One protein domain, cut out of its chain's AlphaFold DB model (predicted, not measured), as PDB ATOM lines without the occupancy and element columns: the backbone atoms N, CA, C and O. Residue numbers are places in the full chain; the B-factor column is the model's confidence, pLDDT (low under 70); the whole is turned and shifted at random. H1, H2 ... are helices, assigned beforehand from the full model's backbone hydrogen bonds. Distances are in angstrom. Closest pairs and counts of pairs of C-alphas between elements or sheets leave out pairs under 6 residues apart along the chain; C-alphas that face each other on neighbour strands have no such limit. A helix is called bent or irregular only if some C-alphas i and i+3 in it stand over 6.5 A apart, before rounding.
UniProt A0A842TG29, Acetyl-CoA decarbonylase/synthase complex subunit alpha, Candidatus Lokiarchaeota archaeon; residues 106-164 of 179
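This is residues 106 to 164 of the 179 residues of the protein "Acetyl-CoA decarbonylase/synthase complex subunit alpha" of Candidatus Lokiarchaeota archaeon (UniProt A0A842TG29). One long helix, H1, runs along one side of the model, and after it the chain folds back toward the end where H1 begins, with the short helix H2 and the helix H3 packed together to one side of H1. H3 leads away from H1 at a large angle, and the tail of residues 157 to 164 turns back from its far end, bringing the last printed residue near the first. The printed part has 59 residues with three named helices, H1, H2 and H3 in chain order, and no named strand; the class is all helix. The whole is compact, with a radius of gyration of the C-alphas of 10.8 A, and the C-alphas span 32 by 25 by 16 A.

Asn 106 comes first, before H1, which holds residues 107 to 125 and is 26.0 A long from first to last C-alpha. C-alpha 107 stands at (-3.026, -32.524, -20.794) and C-alpha 125 at (-22.718, -38.439, -4.878). H2 holds residues 132 to 135 and measures 5.5 A. H3 holds residues 144 to 156 and measures 19.3 A, ending with C-alpha 156 at (-8.955, -52.745, -13.398). H3 is irregular: the C-alphas of Thr 145 and Lys 148 are 8.0 A apart, and its line is a rough one. No named element follows it in residues 157 to 164.

H1 touches no helix. H1 and H2 are near each other, with 6 pairs of C-alphas within 10 A and, but only just, no pair within 8 A: their closest C-alphas are 8.0 A apart. H1 and H3 are near each other too, with 8 pairs of C-alphas within 10 A. H2 and H3 touch, with 4 pairs of C-alphas within 8 A, and H3 touches H2 with residues 150 to 154 alone. The closest C-alphas of the two are those of Trp 133 and Leu 154, 5.8 A apart, and the centres are 10.6 A apart. In H1 every O i to N i+4 pair is within hydrogen-bond range; in H3 it is 7 of 9, and H2 is too short for such a pair.

The two C-alphas farthest apart are those of Thr 124 and Arg 163, at 32.1 A, while the first and last printed C-alphas, of Asn 106 and Ile 164, are 8.6 A apart. The printed part has no cut. The links from H1 to H2, with 6 residues, and from H2 to H3, with 8 residues, are both short. The mean pLDDT of the printed part is 94.9, and no printed residue is under 70.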
ATOM      1  N   ASN A 106      -5.761 -30.139 -24.098       92.94
ATOM      2  CA  ASN A 106      -4.372 -30.443 -23.750       92.94
ATOM      3  C   ASN A 106      -4.309 -31.148 -22.377       92.94
ATOM      4  O   ASN A 106      -5.287 -31.146 -21.631       92.94
ATOM      5  N   PHE A 107      -3.164 -31.744 -22.033       92.12
ATOM      6  CA  PHE A 107      -3.026 -32.524 -20.794       92.12
ATOM      7  C   PHE A 107      -3.349 -31.702 -19.530       92.12
ATOM      8  O   PHE A 107      -4.092 -32.156 -18.667       92.12
ATOM      9  N   LYS A 108      -2.890 -30.440 -19.455       93.38
ATOM     10  CA  LYS A 108      -3.180 -29.549 -18.314       93.38
ATOM     11  C   LYS A 108      -4.666 -29.202 -18.211       93.38
ATOM     12  O   LYS A 108      -5.239 -29.263 -17.131       93.38
ATOM     13  N   GLY A 109      -5.286 -28.827 -19.326       94.62
ATOM     14  CA  GLY A 109      -6.690 -28.431 -19.391       94.62
ATOM     15  C   GLY A 109      -7.622 -29.600 -19.102       94.62
ATOM     16  O   GLY A 109      -8.591 -29.438 -18.365       94.62
ATOM     17  N   ARG A 110      -7.287 -30.792 -19.607       95.19
ATOM     18  CA  ARG A 110      -7.983 -32.030 -19.261       95.19
ATOM     19  C   ARG A 110      -7.883 -32.314 -17.767       95.19
ATOM     20  O   ARG A 110      -8.918 -32.531 -17.151       95.19
ATOM     21  N   ALA A 111      -6.680 -32.263 -17.189       96.38
ATOM     22  CA  ALA A 111      -6.485 -32.509 -15.763       96.38
ATOM     23  C   ALA A 111      -7.329 -31.553 -14.907       96.38
ATOM     24  O   ALA A 111      -8.012 -32.001 -13.999       96.38
ATOM     25  N   VAL A 112      -7.379 -30.258 -15.240       97.00
ATOM     26  CA  VAL A 112      -8.228 -29.282 -14.527       97.00
ATOM     27  C   VAL A 112      -9.717 -29.627 -14.638       97.00
ATOM     28  O   VAL A 112     -10.423 -29.635 -13.630       97.00
ATOM     29  N   LYS A 113     -10.207 -29.949 -15.843       97.19
ATOM     30  CA  LYS A 113     -11.613 -30.338 -16.047       97.19
ATOM     31  C   LYS A 113     -11.969 -31.619 -15.290       97.19
ATOM     32  O   LYS A 113     -13.029 -31.675 -14.673       97.19
ATOM     33  N   LEU A 114     -11.082 -32.615 -15.311       97.19
ATOM     34  CA  LEU A 114     -11.247 -33.861 -14.567       97.19
ATOM     35  C   LEU A 114     -11.264 -33.609 -13.061       97.19
ATOM     36  O   LEU A 114     -12.152 -34.126 -12.398       97.19
ATOM     37  N   THR A 115     -10.362 -32.777 -12.528       97.56
ATOM     38  CA  THR A 115     -10.377 -32.393 -11.107       97.56
ATOM     39  C   THR A 115     -11.734 -31.827 -10.712       97.56
ATOM     40  O   THR A 115     -12.350 -32.333  -9.783       97.56
ATOM     41  N   HIS A 116     -12.242 -30.831 -11.446       97.62
ATOM     42  CA  HIS A 116     -13.523 -30.212 -11.108       97.62
ATOM     43  C   HIS A 116     -14.696 -31.180 -11.220       97.62
ATOM     44  O   HIS A 116     -15.558 -31.196 -10.346       97.62
ATOM     45  N   TRP A 117     -14.740 -31.996 -12.272       97.75
ATOM     46  CA  TRP A 117     -15.800 -32.983 -12.416       97.75
ATOM     47  C   TRP A 117     -15.765 -34.027 -11.292       97.75
ATOM     48  O   TRP A 117     -16.803 -34.283 -10.687       97.75
ATOM     49  N   ILE A 118     -14.586 -34.565 -10.962       97.88
ATOM     50  CA  ILE A 118     -14.406 -35.535  -9.876       97.88
ATOM     51  C   ILE A 118     -14.791 -34.915  -8.533       97.88
ATOM     52  O   ILE A 118     -15.566 -35.509  -7.797       97.88
ATOM     53  N   GLU A 119     -14.307 -33.715  -8.211       97.56
ATOM     54  CA  GLU A 119     -14.630 -33.038  -6.950       97.56
ATOM     55  C   GLU A 119     -16.131 -32.769  -6.809       97.56
ATOM     56  O   GLU A 119     -16.706 -33.010  -5.746       97.56
ATOM     57  N   LEU A 120     -16.786 -32.306  -7.879       97.94
ATOM     58  CA  LEU A 120     -18.233 -32.094  -7.890       97.94
ATOM     59  C   LEU A 120     -18.991 -33.416  -7.740       97.94
ATOM     60  O   LEU A 120     -19.950 -33.480  -6.976       97.94
ATOM     61  N   HIS A 121     -18.550 -34.474  -8.420       98.00
ATOM     62  CA  HIS A 121     -19.165 -35.791  -8.320       98.00
ATOM     63  C   HIS A 121     -19.009 -36.382  -6.912       98.00
ATOM     64  O   HIS A 121     -19.990 -36.816  -6.318       98.00
ATOM     65  N   MET A 122     -17.812 -36.308  -6.324       96.62
ATOM     66  CA  MET A 122     -17.551 -36.727  -4.944       96.62
ATOM     67  C   MET A 122     -18.389 -35.925  -3.943       96.62
ATOM     68  O   MET A 122     -18.923 -36.491  -2.995       96.62
ATOM     69  N   LYS A 123     -18.537 -34.610  -4.146       97.00
ATOM     70  CA  LYS A 123     -19.338 -33.746  -3.269       97.00
ATOM     71  C   LYS A 123     -20.831 -34.072  -3.331       97.00
ATOM     72  O   LYS A 123     -21.495 -34.028  -2.300       97.00
ATOM     73  N   THR A 124     -21.355 -34.354  -4.522       97.00
ATOM     74  CA  THR A 124     -22.790 -34.586  -4.742       97.00
ATOM     75  C   THR A 124     -23.197 -36.037  -4.473       97.00
ATOM     76  O   THR A 124     -24.236 -36.269  -3.864       97.00
ATOM     77  N   TYR A 125     -22.385 -37.007  -4.901       96.44
ATOM     78  CA  TYR A 125     -22.718 -38.439  -4.878       96.44
ATOM     79  C   TYR A 125     -21.874 -39.265  -3.899       96.44
ATOM     80  O   TYR A 125     -22.201 -40.417  -3.634       96.44
ATOM     81  N   GLY A 126     -20.795 -38.705  -3.344       96.19
ATOM     82  CA  GLY A 126     -19.930 -39.396  -2.379       96.19
ATOM     83  C   GLY A 126     -18.978 -40.432  -2.984       96.19
ATOM     84  O   GLY A 126     -18.269 -41.103  -2.236       96.19
ATOM     85  N   THR A 127     -18.943 -40.577  -4.311       95.75
ATOM     86  CA  THR A 127     -18.171 -41.610  -5.021       95.75
ATOM     87  C   THR A 127     -17.389 -41.035  -6.202       95.75
ATOM     88  O   THR A 127     -17.675 -39.929  -6.661       95.75
ATOM     89  N   MET A 128     -16.375 -41.760  -6.684       95.50
ATOM     90  CA  MET A 128     -15.650 -41.430  -7.918       95.50
ATOM     91  C   MET A 128     -16.556 -41.728  -9.127       95.50
ATOM     92  O   MET A 128     -17.292 -42.712  -9.068       95.50
ATOM     93  N   PRO A 129     -16.515 -40.947 -10.224       96.12
ATOM     94  CA  PRO A 129     -17.271 -41.294 -11.422       96.12
ATOM     95  C   PRO A 129     -16.829 -42.642 -12.007       96.12
ATOM     96  O   PRO A 129     -15.648 -42.840 -12.313       96.12
ATOM     97  N   ASP A 130     -17.780 -43.550 -12.221       94.19
ATOM     98  CA  ASP A 130     -17.524 -44.916 -12.709       94.19
ATOM     99  C   ASP A 130     -16.887 -44.957 -14.110       94.19
ATOM    100  O   ASP A 130     -16.210 -45.917 -14.493       94.19
ATOM    101  N   ASP A 131     -17.099 -43.901 -14.891       95.00
ATOM    102  CA  ASP A 131     -16.672 -43.748 -16.276       95.00
ATOM    103  C   ASP A 131     -15.474 -42.800 -16.446       95.00
ATOM    104  O   ASP A 131     -15.074 -42.512 -17.574       95.00
ATOM    105  N   VAL A 132     -14.833 -42.371 -15.349       95.31
ATOM    106  CA  VAL A 132     -13.665 -41.468 -15.381       95.31
ATOM    107  C   VAL A 132     -12.545 -41.976 -16.294       95.31
ATOM    108  O   VAL A 132     -11.904 -41.198 -17.004       95.31
ATOM    109  N   TRP A 133     -12.355 -43.295 -16.340       94.62
ATOM    110  CA  TRP A 133     -11.347 -43.962 -17.162       94.62
ATOM    111  C   TRP A 133     -11.541 -43.726 -18.666       94.62
ATOM    112  O   TRP A 133     -10.559 -43.693 -19.406       94.62
ATOM    113  N   LYS A 134     -12.779 -43.485 -19.126       93.94
ATOM    114  CA  LYS A 134     -13.072 -43.190 -20.538       93.94
ATOM    115  C   LYS A 134     -12.534 -41.823 -20.970       93.94
ATOM    116  O   LYS A 134     -12.323 -41.590 -22.159       93.94
ATOM    117  N   TYR A 135     -12.283 -40.923 -20.017       94.44
ATOM    118  CA  TYR A 135     -11.835 -39.548 -20.255       94.44
ATOM    119  C   TYR A 135     -10.331 -39.341 -20.057       94.44
ATOM    120  O   TYR A 135      -9.856 -38.202 -20.094       94.44
ATOM    121  N   ILE A 136      -9.567 -40.414 -19.868       94.62
ATOM    122  CA  ILE A 136      -8.112 -40.373 -19.714       94.62
ATOM    123  C   ILE A 136      -7.491 -40.964 -20.977       94.62
ATOM    124  O   ILE A 136      -7.829 -42.076 -21.375       94.62
ATOM    125  N   ARG A 137      -6.614 -40.209 -21.651       93.19
ATOM    126  CA  ARG A 137      -5.924 -40.680 -22.870       93.19
ATOM    127  C   ARG A 137      -4.489 -41.092 -22.598       93.19
ATOM    128  O   ARG A 137      -4.010 -42.043 -23.191       93.19
ATOM    129  N   VAL A 138      -3.829 -40.369 -21.704       93.81
ATOM    130  CA  VAL A 138      -2.438 -40.581 -21.295       93.81
ATOM    131  C   VAL A 138      -2.325 -40.332 -19.799       93.81
ATOM    132  O   VAL A 138      -3.148 -39.607 -19.237       93.81
ATOM    133  N   GLU A 139      -1.279 -40.848 -19.155       94.19
ATOM    134  CA  GLU A 139      -1.066 -40.638 -17.714       94.19
ATOM    135  C   GLU A 139      -1.014 -39.143 -17.328       94.19
ATOM    136  O   GLU A 139      -1.445 -38.747 -16.246       94.19
ATOM    137  N   ALA A 140      -0.553 -38.281 -18.241       93.81
ATOM    138  CA  ALA A 140      -0.488 -36.833 -18.040       93.81
ATOM    139  C   ALA A 140      -1.860 -36.131 -17.959       93.81
ATOM    140  O   ALA A 140      -1.919 -34.986 -17.512       93.81
ATOM    141  N   ASP A 141      -2.950 -36.782 -18.387       94.69
ATOM    142  CA  ASP A 141      -4.313 -36.257 -18.216       94.69
ATOM    143  C   ASP A 141      -4.784 -36.379 -16.750       94.69
ATOM    144  O   ASP A 141      -5.739 -35.710 -16.357       94.69
ATOM    145  N   ILE A 142      -4.139 -37.228 -15.941       95.81
ATOM    146  CA  ILE A 142      -4.605 -37.590 -14.601       95.81
ATOM    147  C   ILE A 142      -4.325 -36.454 -13.600       95.81
ATOM    148  O   ILE A 142      -3.168 -36.047 -13.435       95.81
ATOM    149  N   PRO A 143      -5.342 -35.972 -12.859       95.25
ATOM    150  CA  PRO A 143      -5.139 -35.050 -11.746       95.25
ATOM    151  C   PRO A 143      -4.163 -35.597 -10.699       95.25
ATOM    152  O   PRO A 143      -4.332 -36.713 -10.206       95.25
ATOM    153  N   LEU A 144      -3.179 -34.788 -10.295       93.44
ATOM    154  CA  LEU A 144      -2.145 -35.202  -9.333       93.44
ATOM    155  C   LEU A 144      -2.736 -35.726  -8.017       93.44
ATOM    156  O   LEU A 144      -2.285 -36.754  -7.512       93.44
ATOM    157  N   THR A 145      -3.770 -35.058  -7.502       93.88
ATOM    158  CA  THR A 145      -4.453 -35.417  -6.250       93.88
ATOM    159  C   THR A 145      -5.067 -36.817  -6.299       93.88
ATOM    160  O   THR A 145      -4.981 -37.563  -5.327       93.88
ATOM    161  N   TYR A 146      -5.625 -37.206  -7.448       94.31
ATOM    162  CA  TYR A 146      -6.371 -38.458  -7.626       94.31
ATOM    163  C   TYR A 146      -5.563 -39.546  -8.340       94.31
ATOM    164  O   TYR A 146      -6.091 -40.610  -8.662       94.31
ATOM    165  N   LYS A 147      -4.262 -39.320  -8.569       95.06
ATOM    166  CA  LYS A 147      -3.427 -40.192  -9.402       95.06
ATOM    167  C   LYS A 147      -3.434 -41.650  -8.956       95.06
ATOM    168  O   LYS A 147      -3.592 -42.540  -9.782       95.06
ATOM    169  N   LYS A 148      -3.285 -41.911  -7.654       96.00
ATOM    170  CA  LYS A 148      -3.243 -43.284  -7.119       96.00
ATOM    171  C   LYS A 148      -4.548 -44.044  -7.366       96.00
ATOM    172  O   LYS A 148      -4.512 -45.203  -7.764       96.00
ATOM    173  N   GLU A 149      -5.678 -43.390  -7.122       95.00
ATOM    174  CA  GLU A 149      -7.007 -43.986  -7.249       95.00
ATOM    175  C   GLU A 149      -7.373 -44.217  -8.715       95.00
ATOM    176  O   GLU A 149      -7.739 -45.325  -9.099       95.00
ATOM    177  N   ILE A 150      -7.156 -43.209  -9.561       96.19
ATOM    178  CA  ILE A 150      -7.416 -43.307 -10.994       96.19
ATOM    179  C   ILE A 150      -6.555 -44.398 -11.636       96.19
ATOM    180  O   ILE A 150      -7.075 -45.208 -12.395       96.19
ATOM    181  N   MET A 151      -5.263 -44.488 -11.306       95.81
ATOM    182  CA  MET A 151      -4.395 -45.540 -11.853       95.81
ATOM    183  C   MET A 151      -4.862 -46.951 -11.477       95.81
ATOM    184  O   MET A 151      -4.707 -47.880 -12.270       95.81
ATOM    185  N   LYS A 152      -5.462 -47.123 -10.292       96.44
ATOM    186  CA  LYS A 152      -6.086 -48.391  -9.900       96.44
ATOM    187  C   LYS A 152      -7.280 -48.711 -10.806       96.44
ATOM    188  O   LYS A 152      -7.325 -49.807 -11.357       96.44
ATOM    189  N   ILE A 153      -8.172 -47.742 -11.028       96.12
ATOM    190  CA  ILE A 153      -9.339 -47.890 -11.915       96.12
ATOM    191  C   ILE A 153      -8.900 -48.217 -13.349       96.12
ATOM    192  O   ILE A 153      -9.432 -49.139 -13.959       96.12
ATOM    193  N   LEU A 154      -7.898 -47.510 -13.884       95.69
ATOM    194  CA  LEU A 154      -7.376 -47.754 -15.235       95.69
ATOM    195  C   LEU A 154      -6.862 -49.190 -15.391       95.69
ATOM    196  O   LEU A 154      -7.167 -49.852 -16.381       95.69
ATOM    197  N   LYS A 155      -6.137 -49.698 -14.387       95.44
ATOM    198  CA  LYS A 155      -5.629 -51.073 -14.389       95.44
ATOM    199  C   LYS A 155      -6.757 -52.106 -14.328       95.44
ATOM    200  O   LYS A 155      -6.703 -53.100 -15.044       95.44
ATOM    201  N   GLU A 156      -7.776 -51.872 -13.504       96.25
ATOM    202  CA  GLU A 156      -8.955 -52.745 -13.398       96.25
ATOM    203  C   GLU A 156      -9.786 -52.769 -14.688       96.25
ATOM    204  O   GLU A 156     -10.370 -53.796 -15.028       96.25
ATOM    205  N   LYS A 157      -9.818 -51.654 -15.428       93.75
ATOM    206  CA  LYS A 157     -10.548 -51.516 -16.695       93.75
ATOM    207  C   LYS A 157      -9.744 -51.931 -17.932       93.75
ATOM    208  O   LYS A 157     -10.269 -51.817 -19.033       93.75
ATOM    209  N   GLY A 158      -8.504 -52.406 -17.771       92.94
ATOM    210  CA  GLY A 158      -7.648 -52.800 -18.898       92.94
ATOM    211  C   GLY A 158      -7.343 -51.638 -19.845       92.94
ATOM    212  O   GLY A 158      -7.315 -51.815 -21.057       92.94
ATOM    213  N   TRP A 159      -7.194 -50.431 -19.298       93.88
ATOM    214  CA  TRP A 159      -6.980 -49.226 -20.087       93.88
ATOM    215  C   TRP A 159      -5.596 -49.205 -20.749       93.88
ATOM    216  O   TRP A 159      -4.591 -49.559 -20.129       93.88
ATOM    217  N   GLU A 160      -5.554 -48.703 -21.983       91.06
ATOM    218  CA  GLU A 160      -4.338 -48.486 -22.767       91.06
ATOM    219  C   GLU A 160      -4.218 -47.017 -23.181       91.06
ATOM    220  O   GLU A 160      -5.220 -46.335 -23.428       91.06
ATOM    221  N   GLU A 161      -2.979 -46.533 -23.290       90.69
ATOM    222  CA  GLU A 161      -2.721 -45.166 -23.729       90.69
ATOM    223  C   GLU A 161      -3.197 -44.941 -25.164       90.69
ATOM    224  O   GLU A 161      -2.898 -45.698 -26.088       90.69
ATOM    225  N   LYS A 162      -3.908 -43.833 -25.361       87.38
ATOM    226  CA  LYS A 162      -4.424 -43.409 -26.657       87.38
ATOM    227  C   LYS A 162      -3.672 -42.178 -27.132       87.38
ATOM    228  O   LYS A 162      -3.456 -41.216 -26.391       87.38
ATOM    229  N   ARG A 163      -3.338 -42.162 -28.421       86.75
ATOM    230  CA  ARG A 163      -2.795 -40.968 -29.074       86.75
ATOM    231  C   ARG A 163      -3.828 -39.838 -29.027       86.75
ATOM    232  O   ARG A 163      -5.003 -40.050 -29.306       86.75
ATOM    233  N   ILE A 164      -3.372 -38.622 -28.732       88.75
ATOM    234  CA  ILE A 164      -4.206 -37.416 -28.785       88.75
ATOM    235  C   ILE A 164      -4.360 -36.989 -30.259       88.75
ATOM    236  O   ILE A 164      -3.349 -36.620 -30.869       88.75
TER     237      ILE A 164